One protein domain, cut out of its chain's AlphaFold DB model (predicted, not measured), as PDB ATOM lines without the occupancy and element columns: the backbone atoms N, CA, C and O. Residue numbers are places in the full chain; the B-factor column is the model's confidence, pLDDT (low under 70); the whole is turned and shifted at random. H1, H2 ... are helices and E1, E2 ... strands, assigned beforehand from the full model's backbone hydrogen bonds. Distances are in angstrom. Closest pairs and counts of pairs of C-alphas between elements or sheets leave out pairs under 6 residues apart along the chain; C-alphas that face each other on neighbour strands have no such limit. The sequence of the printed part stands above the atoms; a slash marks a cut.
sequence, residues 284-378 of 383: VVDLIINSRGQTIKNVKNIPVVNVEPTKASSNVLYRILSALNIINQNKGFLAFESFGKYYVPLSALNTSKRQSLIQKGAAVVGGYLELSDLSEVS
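What this domain is: This is residues 284 to 378 of the 383 residues of an uncharacterized protein of Zestosphaera tikiterensis (UniProt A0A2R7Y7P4). A strongly twisted sheet of six short strands, built from three hairpins side by side, runs through the middle, with helices toward both ends of the long axis. H2 packs on the sheet near E2, E3 and E4, with H1 beyond it off the sheet; toward the other end H3, with its residues 354 to 358, and H4, with its residues 375 to 378, only graze the sheet. The printed part has 95 residues, with four named helices and six named strands in the order H1 E1 E2 H2 E3 E4 H3 E5 E6 H4; the class is mixed, helices and strands. The mixed sheet runs E1 E2 E3 E4 E6 E5, with E2 and E3 its parallel pair. The whole is compact, with a radius of gyration of the C-alphas of 12.8 A and spans of 40 by 27 by 21 A.

How they stand to each other: Start at the inner strands E3, residues 335 to 338, and E4, residues 341 to 345, an antiparallel hairpin where N 343 and O 336 are 2.8 A apart. E2, residues 302 to 306, is parallel to E3, with N 337 and O 305 at 3.0 A. E1, residues 297 to 299, an edge strand, forms a hairpin with E2, N 304 and O 297 at 2.8 A. Beyond E4 look for E6, residues 368 to 371, antiparallel to it, with N 371 and O 342 at 2.8 A. E5, residues 363 to 365, the other edge strand, forms a hairpin with E6, N 365 and O 368 at 2.9 A. H2, residues 314 to 323, is on the sheet at a height of 10.3 A; its closest C-alpha pair with E3 is Ser 314 and Ala 335, 6.4 A. E2, H2 and E3 make a strand-helix-strand unit, two parallel neighbour strands with a helix between, its crossover right-handed. H1, residues 284 to 289, is not on the sheet and is close to H2 but not clearly touching, the closest C-alphas, Val 285 and Leu 321, 7.4 A apart. H3, residues 351 to 359, only grazes the sheet with residues 354 to 358; E4, H3 and E5 make a split unit, with E6 between its strands, also right-handed. H4, residues 375 to 378, only grazes the sheet too. In H1, H2 and H3 every O i to N i+4 pair is within hydrogen-bond range; H4 is too short for one.

Where its parts are: Find C-alpha 284 at (5.191, 37.245, 21.159), where H1 begins. H2 runs 13.9 A from C-alpha 314 at (14.255, 32.086, 16.421), H3 12.2 A, and E2 and E4 13.1 A each. H4 ends at C-alpha 378, (24.689, 21.885, 25.544).

The domain as a whole: The farthest C-alphas, Asn 290 and Gln 359, are 40.2 A apart. The printed part has no cut, and the link from H2 to E3, 11 residues, is long. Mean pLDDT of the printed part is 90.5; residues 293, 331 and 378 are under 70.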
ATOM      1  N   VAL A 284       4.308  38.059  20.303       93.81
ATOM      2  CA  VAL A 284       5.191  37.245  21.159       93.81
ATOM      3  C   VAL A 284       6.141  38.119  21.984       93.81
ATOM      4  O   VAL A 284       6.259  37.922  23.197       93.81
ATOM      5  N   VAL A 285       6.812  39.094  21.364       94.81
ATOM      6  CA  VAL A 285       7.743  39.996  22.065       94.81
ATOM      7  C   VAL A 285       7.012  40.840  23.108       94.81
ATOM      8  O   VAL A 285       7.487  40.962  24.236       94.81
ATOM      9  N   ASP A 286       5.840  41.381  22.780       93.44
ATOM     10  CA  ASP A 286       5.043  42.166  23.721       93.44
ATOM     11  C   ASP A 286       4.547  41.319  24.901       93.44
ATOM     12  O   ASP A 286       4.567  41.793  26.042       93.44
ATOM     13  N   LEU A 287       4.145  40.065  24.681       93.69
ATOM     14  CA  LEU A 287       3.774  39.160  25.775       93.69
ATOM     15  C   LEU A 287       4.963  38.877  26.705       93.69
ATOM     16  O   LEU A 287       4.774  38.867  27.924       93.69
ATOM     17  N   ILE A 288       6.174  38.722  26.154       93.94
ATOM     18  CA  ILE A 288       7.415  38.563  26.930       93.94
ATOM     19  C   ILE A 288       7.699  39.817  27.762       93.94
ATOM     20  O   ILE A 288       7.882  39.716  28.974       93.94
ATOM     21  N   ILE A 289       7.702  41.002  27.138       91.69
ATOM     22  CA  ILE A 289       7.991  42.281  27.813       91.69
ATOM     23  C   ILE A 289       7.010  42.527  28.960       91.69
ATOM     24  O   ILE A 289       7.401  42.980  30.034       91.69
ATOM     25  N   ASN A 290       5.734  42.206  28.748       87.31
ATOM     26  CA  ASN A 290       4.687  42.424  29.739       87.31
ATOM     27  C   ASN A 290       4.519  41.252  30.723       87.31
ATOM     28  O   ASN A 290       3.640  41.317  31.579       87.31
ATOM     29  N   SER A 291       5.328  40.188  30.609       81.19
ATOM     30  CA  SER A 291       5.236  38.965  31.428       81.19
ATOM     31  C   SER A 291       3.831  38.336  31.444       81.19
ATOM     32  O   SER A 291       3.367  37.825  32.464       81.19
ATOM     33  N   ARG A 292       3.123  38.378  30.309       77.44
ATOM     34  CA  ARG A 292       1.740  37.887  30.176       77.44
ATOM     35  C   ARG A 292       1.719  36.522  29.507       77.44
ATOM     36  O   ARG A 292       1.610  36.434  28.291       77.44
ATOM     37  N   GLY A 293       1.843  35.450  30.287       69.06
ATOM     38  CA  GLY A 293       1.730  34.066  29.793       69.06
ATOM     39  C   GLY A 293       2.890  33.580  28.910       69.06
ATOM     40  O   GLY A 293       3.073  32.375  28.773       69.06
ATOM     41  N   GLN A 294       3.713  34.493  28.387       84.06
ATOM     42  CA  GLN A 294       4.930  34.204  27.642       84.06
ATOM     43  C   GLN A 294       6.152  34.607  28.469       84.06
ATOM     44  O   GLN A 294       6.291  35.762  28.866       84.06
ATOM     45  N   THR A 295       7.053  33.663  28.726       86.75
ATOM     46  CA  THR A 295       8.305  33.918  29.449       86.75
ATOM     47  C   THR A 295       9.474  33.238  28.755       86.75
ATOM     48  O   THR A 295       9.307  32.258  28.025       86.75
ATOM     49  N   ILE A 296      10.672  33.776  28.981       90.50
ATOM     50  CA  ILE A 296      11.916  33.151  28.540       90.50
ATOM     51  C   ILE A 296      12.409  32.262  29.677       90.50
ATOM     52  O   ILE A 296      12.808  32.751  30.736       90.50
ATOM     53  N   LYS A 297      12.402  30.951  29.455       91.12
ATOM     54  CA  LYS A 297      13.022  29.985  30.366       91.12
ATOM     55  C   LYS A 297      14.491  29.830  29.993       91.12
ATOM     56  O   LYS A 297      14.846  29.938  28.826       91.12
ATOM     57  N   ASN A 298      15.354  29.541  30.963       88.06
ATOM     58  CA  ASN A 298      16.720  29.111  30.669       88.06
ATOM     59  C   ASN A 298      16.818  27.608  30.916       88.06
ATOM     60  O   ASN A 298      16.744  27.165  32.060       88.06
ATOM     61  N   VAL A 299      17.008  26.831  29.853       87.06
ATOM     62  CA  VAL A 299      17.224  25.384  29.931       87.06
ATOM     63  C   VAL A 299      18.670  25.125  29.544       87.06
ATOM     64  O   VAL A 299      19.060  25.363  28.407       87.06
ATOM     65  N   LYS A 300      19.498  24.689  30.502       83.88
ATOM     66  CA  LYS A 300      20.934  24.414  30.271       83.88
ATOM     67  C   LYS A 300      21.666  25.601  29.622       83.88
ATOM     68  O   LYS A 300      22.447  25.437  28.692       83.88
ATOM     69  N   ASN A 301      21.394  26.804  30.133       84.88
ATOM     70  CA  ASN A 301      21.896  28.098  29.646       84.88
ATOM     71  C   ASN A 301      21.395  28.545  28.263       84.88
ATOM     72  O   ASN A 301      21.763  29.634  27.826       84.88
ATOM     73  N   ILE A 302      20.519  27.774  27.619       90.19
ATOM     74  CA  ILE A 302      19.865  28.157  26.370       90.19
ATOM     75  C   ILE A 302      18.554  28.879  26.718       90.19
ATOM     76  O   ILE A 302      17.746  28.331  27.478       90.19
ATOM     77  N   PRO A 303      18.324  30.107  26.220       93.44
ATOM     78  CA  PRO A 303      17.034  30.766  26.344       93.44
ATOM     79  C   PRO A 303      15.997  30.050  25.467       93.44
ATOM     80  O   PRO A 303      16.237  29.779  24.289       93.44
ATOM     81  N   VAL A 304      14.839  29.751  26.055       94.69
ATOM     82  CA  VAL A 304      13.740  29.003  25.439       94.69
ATOM     83  C   VAL A 304      12.444  29.791  25.557       94.69
ATOM     84  O   VAL A 304      12.123  30.308  26.630       94.69
ATOM     85  N   VAL A 305      11.689  29.856  24.461       95.06
ATOM     86  CA  VAL A 305      10.394  30.545  24.381       95.06
ATOM     87  C   VAL A 305       9.359  29.600  23.772       95.06
ATOM     88  O   VAL A 305       9.652  28.906  22.804       95.06
ATOM     89  N   ASN A 306       8.146  29.561  24.326       93.56
ATOM     90  CA  ASN A 306       7.068  28.729  23.787       93.56
ATOM     91  C   ASN A 306       6.470  29.368  22.522       93.56
ATOM     92  O   ASN A 306       5.704  30.323  22.632       93.56
ATOM     93  N   VAL A 307       6.866  28.900  21.339       91.81
ATOM     94  CA  VAL A 307       6.464  29.472  20.044       91.81
ATOM     95  C   VAL A 307       6.356  28.356  19.013       91.81
ATOM     96  O   VAL A 307       7.139  27.408  19.031       91.81
ATOM     97  N   GLU A 308       5.404  28.476  18.091       88.31
ATOM     98  CA  GLU A 308       5.292  27.559  16.959       88.31
ATOM     99  C   GLU A 308       6.410  27.840  15.924       88.31
ATOM    100  O   GLU A 308       6.460  28.946  15.370       88.31
ATOM    101  N   PRO A 309       7.293  26.867  15.612       88.88
ATOM    102  CA  PRO A 309       8.459  27.082  14.743       88.88
ATOM    103  C   PRO A 309       8.106  27.346  13.268       88.88
ATOM    104  O   PRO A 309       8.951  27.779  12.495       88.88
ATOM    105  N   THR A 310       6.856  27.113  12.858       85.69
ATOM    106  CA  THR A 310       6.366  27.352  11.487       85.69
ATOM    107  C   THR A 310       5.917  28.798  11.242       85.69
ATOM    108  O   THR A 310       5.689  29.171  10.091       85.69
ATOM    109  N   LYS A 311       5.753  29.601  12.304       83.88
ATOM    110  CA  LYS A 311       5.219  30.978  12.249       83.88
ATOM    111  C   LYS A 311       6.206  32.038  12.718       83.88
ATOM    112  O   LYS A 311       6.001  33.224  12.483       83.88
ATOM    113  N   ALA A 312       7.265  31.632  13.405       90.75
ATOM    114  CA  ALA A 312       8.264  32.535  13.943       90.75
ATOM    115  C   ALA A 312       9.664  32.031  13.632       90.75
ATOM    116  O   ALA A 312       9.908  30.832  13.574       90.75
ATOM    117  N   SER A 313      10.589  32.976  13.505       95.44
ATOM    118  CA  SER A 313      12.012  32.688  13.410       95.44
ATOM    119  C   SER A 313      12.688  32.965  14.741       95.44
ATOM    120  O   SER A 313      12.562  34.049  15.319       95.44
ATOM    121  N   SER A 314      13.446  31.982  15.211       95.44
ATOM    122  CA  SER A 314      14.255  32.086  16.421       95.44
ATOM    123  C   SER A 314      15.410  33.045  16.217       95.44
ATOM    124  O   SER A 314      15.726  33.787  17.136       95.44
ATOM    125  N   ASN A 315      16.001  33.089  15.019       94.88
ATOM    126  CA  ASN A 315      17.056  34.034  14.678       94.88
ATOM    127  C   ASN A 315      16.542  35.481  14.706       94.88
ATOM    128  O   ASN A 315      17.188  36.356  15.286       94.88
ATOM    129  N   VAL A 316      15.359  35.741  14.141       96.38
ATOM    130  CA  VAL A 316      14.731  37.072  14.183       96.38
ATOM    131  C   VAL A 316      14.354  37.454  15.615       96.38
ATOM    132  O   VAL A 316      14.731  38.529  16.083       96.38
ATOM    133  N   LEU A 317      13.676  36.563  16.344       96.19
ATOM    134  CA  LEU A 317      13.261  36.828  17.722       96.19
ATOM    135  C   LEU A 317      14.465  37.014  18.658       96.19
ATOM    136  O   LEU A 317      14.467  37.921  19.487       96.19
ATOM    137  N   TYR A 318      15.523  36.219  18.488       95.38
ATOM    138  CA  TYR A 318      16.782  36.370  19.215       95.38
ATOM    139  C   TYR A 318      17.386  37.762  19.021       95.38
ATOM    140  O   TYR A 318      17.816  38.383  19.994       95.38
ATOM    141  N   ARG A 319      17.392  38.279  17.786       94.81
ATOM    142  CA  ARG A 319      17.914  39.616  17.474       94.81
ATOM    143  C   ARG A 319      17.082  40.719  18.112       94.81
ATOM    144  O   ARG A 319      17.667  41.589  18.749       94.81
ATOM    145  N   ILE A 320      15.754  40.629  18.038       95.62
ATOM    146  CA  ILE A 320      14.839  41.581  18.688       95.62
ATOM    147  C   ILE A 320      15.069  41.608  20.205       95.62
ATOM    148  O   ILE A 320      15.331  42.658  20.790       95.62
ATOM    149  N   LEU A 321      15.012  40.443  20.855       95.00
ATOM    150  CA  LEU A 321      15.165  40.338  22.308       95.00
ATOM    151  C   LEU A 321      16.567  40.754  22.762       95.00
ATOM    152  O   LEU A 321      16.728  41.340  23.835       95.00
ATOM    153  N   SER A 322      17.587  40.470  21.947       93.50
ATOM    154  CA  SER A 322      18.945  40.941  22.197       93.50
ATOM    155  C   SER A 322      19.014  42.459  22.081       93.50
ATOM    156  O   SER A 322      19.563  43.078  22.984       93.50
ATOM    157  N   ALA A 323      18.445  43.077  21.041       93.25
ATOM    158  CA  ALA A 323      18.436  44.532  20.852       93.25
ATOM    159  C   ALA A 323      17.830  45.264  22.057       93.25
ATOM    160  O   ALA A 323      18.388  46.250  22.529       93.25
ATOM    161  N   LEU A 324      16.749  44.711  22.610       94.00
ATOM    162  CA  LEU A 324      16.056  45.220  23.795       94.00
ATOM    163  C   LEU A 324      16.743  44.872  25.128       94.00
ATOM    164  O   LEU A 324      16.155  45.070  26.183       94.00
ATOM    165  N   ASN A 325      17.956  44.309  25.126       92.44
ATOM    166  CA  ASN A 325      18.655  43.878  26.347       92.44
ATOM    167  C   ASN A 325      17.875  42.862  27.220       92.44
ATOM    168  O   ASN A 325      18.213  42.667  28.385       92.44
ATOM    169  N   ILE A 326      16.881  42.162  26.660       92.44
ATOM    170  CA  ILE A 326      16.087  41.144  27.371       92.44
ATOM    171  C   ILE A 326      16.869  39.829  27.477       92.44
ATOM    172  O   ILE A 326      16.813  39.135  28.493       92.44
ATOM    173  N   ILE A 327      17.629  39.486  26.432       91.31
ATOM    174  CA  ILE A 327      18.564  38.356  26.445       91.31
ATOM    175  C   ILE A 327      19.990  38.825  26.165       91.31
ATOM    176  O   ILE A 327      20.232  39.821  25.480       91.31
ATOM    177  N   ASN A 328      20.951  38.083  26.712       83.38
ATOM    178  CA  ASN A 328      22.363  38.332  26.469       83.38
ATOM    179  C   ASN A 328      22.760  37.766  25.096       83.38
ATOM    180  O   ASN A 328      22.556  36.581  24.841       83.38
ATOM    181  N   GLN A 329      23.380  38.600  24.259       79.88
ATOM    182  CA  GLN A 329      23.865  38.243  22.922       79.88
ATOM    183  C   GLN A 329      24.975  37.172  22.941       79.88
ATOM    184  O   GLN A 329      25.257  36.544  21.925       79.88
ATOM    185  N   ASN A 330      25.580  36.915  24.103       76.81
ATOM    186  CA  ASN A 330      26.565  35.850  24.290       76.81
ATOM    187  C   ASN A 330      25.924  34.479  24.565       76.81
ATOM    188  O   ASN A 330      26.642  33.486  24.647       76.81
ATOM    189  N   LYS A 331      24.592  34.384  24.717       67.75
ATOM    190  CA  LYS A 331      23.891  33.103  24.950       67.75
ATOM    191  C   LYS A 331      23.773  32.218  23.697       67.75
ATOM    192  O   LYS A 331      23.116  31.183  23.743       67.75
ATOM    193  N   GLY A 332      24.447  32.582  22.605       79.75
ATOM    194  CA  GLY A 332      24.577  31.783  21.387       79.75
ATOM    195  C   GLY A 332      23.339  31.860  20.500       79.75
ATOM    196  O   GLY A 332      23.404  32.435  19.419       79.75
ATOM    197  N   PHE A 333      22.217  31.299  20.953       91.75
ATOM    198  CA  PHE A 333      20.980  31.214  20.173       91.75
ATOM    199  C   PHE A 333      19.731  31.133  21.060       91.75
ATOM    200  O   PHE A 333      19.817  30.892  22.262       91.75
ATOM    201  N   LEU A 334      18.561  31.324  20.448       95.19
ATOM    202  CA  LEU A 334      17.242  31.097  21.046       95.19
ATOM    203  C   LEU A 334      16.673  29.778  20.525       95.19
ATOM    204  O   LEU A 334      16.710  29.538  19.320       95.19
ATOM    205  N   ALA A 335      16.124  28.950  21.409       96.38
ATOM    206  CA  ALA A 335      15.360  27.767  21.020       96.38
ATOM    207  C   ALA A 335      13.864  27.983  21.269       96.38
ATOM    208  O   ALA A 335      13.471  28.778  22.131       96.38
ATOM    209  N   PHE A 336      13.025  27.251  20.540       96.69
ATOM    210  CA  PHE A 336      11.591  27.206  20.814       96.69
ATOM    211  C   PHE A 336      11.193  25.929  21.536       96.69
ATOM    212  O   PHE A 336      11.838  24.897  21.389       96.69
ATOM    213  N   GLU A 337      10.127  26.015  22.321       95.19
ATOM    214  CA  GLU A 337       9.429  24.876  22.914       95.19
ATOM    215  C   GLU A 337       8.023  24.819  22.307       95.19
ATOM    216  O   GLU A 337       7.315  25.821  22.316       95.19
ATOM    217  N   SER A 338       7.610  23.673  21.769       94.00
ATOM    218  CA  SER A 338       6.239  23.468  21.285       94.00
ATOM    219  C   SER A 338       5.856  22.001  21.435       94.00
ATOM    220  O   SER A 338       6.664  21.123  21.148       94.00
ATOM    221  N   PHE A 339       4.656  21.723  21.953       90.12
ATOM    222  CA  PHE A 339       4.149  20.360  22.193       90.12
ATOM    223  C   PHE A 339       5.137  19.420  22.924       90.12
ATOM    224  O   PHE A 339       5.209  18.227  22.640       90.12
ATOM    225  N   GLY A 340       5.910  19.956  23.875       89.69
ATOM    226  CA  GLY A 340       6.899  19.188  24.646       89.69
ATOM    227  C   GLY A 340       8.180  18.830  23.878       89.69
ATOM    228  O   GLY A 340       8.956  18.002  24.350       89.69
ATOM    229  N   LYS A 341       8.405  19.435  22.708       95.12
ATOM    230  CA  LYS A 341       9.632  19.328  21.912       95.12
ATOM    231  C   LYS A 341      10.380  20.652  21.886       95.12
ATOM    232  O   LYS A 341       9.774  21.718  22.009       95.12
ATOM    233  N   TYR A 342      11.691  20.572  21.688       96.06
ATOM    234  CA  TYR A 342      12.558  21.723  21.488       96.06
ATOM    235  C   TYR A 342      12.955  21.855  20.025       96.06
ATOM    236  O   TYR A 342      13.336  20.874  19.394       96.06
ATOM    237  N   TYR A 343      12.924  23.078  19.515       97.12
ATOM    238  CA  TYR A 343      13.313  23.408  18.150       97.12
ATOM    239  C   TYR A 343      14.548  24.296  18.198       97.12
ATOM    240  O   TYR A 343      14.497  25.433  18.678       97.12
ATOM    241  N   VAL A 344      15.669  23.750  17.734       96.19
ATOM    242  CA  VAL A 344      16.966  24.431  17.715       96.19
ATOM    243  C   VAL A 344      17.295  24.818  16.278       96.19
ATOM    244  O   VAL A 344      17.283  23.934  15.420       96.19
ATOM    245  N   PRO A 345      17.573  26.101  15.981       95.56
ATOM    246  CA  PRO A 345      17.875  26.514  14.618       95.56
ATOM    247  C   PRO A 345      19.140  25.812  14.126       95.56
ATOM    248  O   PRO A 345      20.178  25.832  14.792       95.56
ATOM    249  N   LEU A 346      19.071  25.214  12.935       95.19
ATOM    250  CA  LEU A 346      20.195  24.511  12.312       95.19
ATOM    251  C   LEU A 346      21.421  25.419  12.165       95.19
ATOM    252  O   LEU A 346      22.549  24.938  12.285       95.19
ATOM    253  N   SER A 347      21.205  26.727  11.984       93.06
ATOM    254  CA  SER A 347      22.263  27.734  11.859       93.06
ATOM    255  C   SER A 347      23.036  28.019  13.141       93.06
ATOM    256  O   SER A 347      24.096  28.631  13.086       93.06
ATOM    257  N   ALA A 348      22.526  27.595  14.299       92.44
ATOM    258  CA  ALA A 348      23.228  27.738  15.572       92.44
ATOM    259  C   ALA A 348      24.182  26.572  15.872       92.44
ATOM    260  O   ALA A 348      24.937  26.615  16.843       92.44
ATOM    261  N   LEU A 349      24.131  25.512  15.067       92.00
ATOM    262  CA  LEU A 349      24.945  24.317  15.235       92.00
ATOM    263  C   LEU A 349      26.123  24.351  14.260       92.00
ATOM    264  O   LEU A 349      26.090  25.051  13.253       92.00
ATOM    265  N   ASN A 350      27.178  23.593  14.539       89.50
ATOM    266  CA  ASN A 350      28.200  23.307  13.532       89.50
ATOM    267  C   ASN A 350      27.847  22.015  12.774       89.50
ATOM    268  O   ASN A 350      26.974  21.255  13.204       89.50
ATOM    269  N   THR A 351      28.538  21.758  11.664       87.44
ATOM    270  CA  THR A 351      28.291  20.614  10.773       87.44
ATOM    271  C   THR A 351      28.305  19.275  11.510       87.44
ATOM    272  O   THR A 351      27.311  18.548  11.498       87.44
ATOM    273  N   SER A 352      29.377  18.999  12.261       87.81
ATOM    274  CA  SER A 352      29.519  17.771  13.054       87.81
ATOM    275  C   SER A 352      28.357  17.571  14.032       87.81
ATOM    276  O   SER A 352      27.825  16.466  14.175       87.81
ATOM    277  N   LYS A 353      27.906  18.651  14.684       90.38
ATOM    278  CA  LYS A 353      26.793  18.594  15.628       90.38
ATOM    279  C   LYS A 353      25.463  18.332  14.930       90.38
ATOM    280  O   LYS A 353      24.705  17.497  15.422       90.38
ATOM    281  N   ARG A 354      25.197  18.991  13.795       91.94
ATOM    282  CA  ARG A 354      24.004  18.733  12.969       91.94
ATOM    283  C   ARG A 354      23.945  17.266  12.551       91.94
ATOM    284  O   ARG A 354      22.966  16.587  12.858       91.94
ATOM    285  N   GLN A 355      25.017  16.764  11.939       90.31
ATOM    286  CA  GLN A 355      25.123  15.375  11.485       90.31
ATOM    287  C   GLN A 355      24.922  14.385  12.640       90.31
ATOM    288  O   GLN A 355      24.142  13.445  12.511       90.31
ATOM    289  N   SER A 356      25.576  14.609  13.786       91.94
ATOM    290  CA  SER A 356      25.465  13.721  14.949       91.94
ATOM    291  C   SER A 356      24.037  13.634  15.493       91.94
ATOM    292  O   SER A 356      23.581  12.541  15.821       91.94
ATOM    293  N   LEU A 357      23.324  14.760  15.587       93.62
ATOM    294  CA  LEU A 357      21.947  14.786  16.089       93.62
ATOM    295  C   LEU A 357      20.976  14.122  15.107       93.62
ATOM    296  O   LEU A 357      20.142  13.319  15.519       93.62
ATOM    297  N   ILE A 358      21.130  14.376  13.805       92.00
ATOM    298  CA  ILE A 358      20.306  13.743  12.766       92.00
ATOM    299  C   ILE A 358      20.533  12.226  12.737       92.00
ATOM    300  O   ILE A 358      19.576  11.458  12.701       92.00
ATOM    301  N   GLN A 359      21.783  11.766  12.849       90.50
ATOM    302  CA  GLN A 359      22.100  10.332  12.930       90.50
ATOM    303  C   GLN A 359      21.506   9.654  14.174       90.50
ATOM    304  O   GLN A 359      21.226   8.458  14.140       90.50
ATOM    305  N   LYS A 360      21.291  10.407  15.259       91.25
ATOM    306  CA  LYS A 360      20.602   9.937  16.472       91.25
ATOM    307  C   LYS A 360      19.073   9.965  16.359       91.25
ATOM    308  O   LYS A 360      18.401   9.556  17.301       91.25
ATOM    309  N   GLY A 361      18.531  10.407  15.225       89.81
ATOM    310  CA  GLY A 361      17.098  10.415  14.945       89.81
ATOM    311  C   GLY A 361      16.406  11.765  15.142       89.81
ATOM    312  O   GLY A 361      15.177  11.800  15.128       89.81
ATOM    313  N   ALA A 362      17.144  12.870  15.316       94.19
ATOM    314  CA  ALA A 362      16.541  14.202  15.316       94.19
ATOM    315  C   ALA A 362      15.931  14.515  13.939       94.19
ATOM    316  O   ALA A 362      16.589  14.351  12.908       94.19
ATOM    317  N   ALA A 363      14.685  14.985  13.924       93.94
ATOM    318  CA  ALA A 363      13.999  15.366  12.694       93.94
ATOM    319  C   ALA A 363      14.331  16.812  12.302       93.94
ATOM    320  O   ALA A 363      14.458  17.685  13.163       93.94
ATOM    321  N   VAL A 364      14.424  17.073  10.996       93.81
ATOM    322  CA  VAL A 364      14.520  18.432  10.451       93.81
ATOM    323  C   VAL A 364      13.112  18.937  10.136       93.81
ATOM    324  O   VAL A 364      12.406  18.339   9.326       93.81
ATOM    325  N   VAL A 365      12.706  20.043  10.760       93.56
ATOM    326  CA  VAL A 365      11.406  20.695  10.536       93.56
ATOM    327  C   VAL A 365      11.656  22.140  10.126       93.56
ATOM    328  O   VAL A 365      12.037  22.973  10.945       93.56
ATOM    329  N   GLY A 366      11.480  22.439   8.836       93.06
ATOM    330  CA  GLY A 366      11.917  23.720   8.279       93.06
ATOM    331  C   GLY A 366      13.427  23.885   8.459       93.06
ATOM    332  O   GLY A 366      14.203  23.068   7.969       93.06
ATOM    333  N   GLY A 367      13.840  24.938   9.158       95.56
ATOM    334  CA  GLY A 367      15.227  25.232   9.518       95.56
ATOM    335  C   GLY A 367      15.631  24.829  10.929       95.56
ATOM    336  O   GLY A 367      16.635  25.327  11.442       95.56
ATOM    337  N   TYR A 368      14.865  23.945  11.562       96.62
ATOM    338  CA  TYR A 368      15.074  23.514  12.938       96.62
ATOM    339  C   TYR A 368      15.405  22.030  13.036       96.62
ATOM    340  O   TYR A 368      14.880  21.222  12.273       96.62
ATOM    341  N   LEU A 369      16.199  21.671  14.045       95.94
ATOM    342  CA  LEU A 369      16.202  20.319  14.599       95.94
ATOM    343  C   LEU A 369      15.162  20.214  15.707       95.94
ATOM    344  O   LEU A 369      15.201  20.989  16.666       95.94
ATOM    345  N   GLU A 370      14.274  19.233  15.583       96.19
ATOM    346  CA  GLU A 370      13.354  18.830  16.639       96.19
ATOM    347  C   GLU A 370      14.049  17.854  17.599       96.19
ATOM    348  O   GLU A 370      14.524  16.791  17.196       96.19
ATOM    349  N   LEU A 371      14.090  18.216  18.881       95.44
ATOM    350  CA  LEU A 371      14.758  17.473  19.946       95.44
ATOM    351  C   LEU A 371      13.808  17.220  21.119       95.44
ATOM    352  O   LEU A 371      12.970  18.054  21.461       95.44
ATOM    353  N   SER A 372      13.970  16.079  21.789       91.69
ATOM    354  CA  SER A 372      13.292  15.796  23.062       91.69
ATOM    355  C   SER A 372      13.990  16.414  24.275       91.69
ATOM    356  O   SER A 372      13.334  16.675  25.278       91.69
ATOM    357  N   ASP A 373      15.304  16.653  24.207       90.12
ATOM    358  CA  ASP A 373      16.084  17.286  25.275       90.12
ATOM    359  C   ASP A 373      17.206  18.165  24.695       90.12
ATOM    360  O   ASP A 373      17.885  17.809  23.736       90.12
ATOM    361  N   LEU A 374      17.443  19.315  25.328       90.19
ATOM    362  CA  LEU A 374      18.528  20.242  25.013       90.19
ATOM    363  C   LEU A 374      19.894  19.834  25.605       90.19
ATOM    364  O   LEU A 374      20.894  20.494  25.303       90.19
ATOM    365  N   SER A 375      19.992  18.759  26.416       84.69
ATOM    366  CA  SER A 375      21.308  18.213  26.861       84.69
ATOM    367  C   SER A 375      22.220  17.971  25.677       84.69
ATOM    368  O   SER A 375      23.405  18.306  25.724       84.69
ATOM    369  N   GLU A 376      21.634  17.435  24.613       80.44
ATOM    370  CA  GLU A 376      22.341  16.998  23.433       80.44
ATOM    371  C   GLU A 376      23.015  18.155  22.717       80.44
ATOM    372  O   GLU A 376      24.036  17.928  22.088       80.44
ATOM    373  N   VAL A 377      22.526  19.390  22.857       84.00
ATOM    374  CA  VAL A 377      23.133  20.589  22.260       84.00
ATOM    375  C   VAL A 377      24.140  21.251  23.201       84.00
ATOM    376  O   VAL A 377      25.167  21.750  22.753       84.00
ATOM    377  N   SER A 378      23.888  21.205  24.512       66.38
ATOM    378  CA  SER A 378      24.689  21.885  25.544       66.38
ATOM    379  C   SER A 378      26.041  21.235  25.881       66.38
ATOM    380  O   SER A 378      26.818  21.803  26.652       66.38
TER     381      SER A 378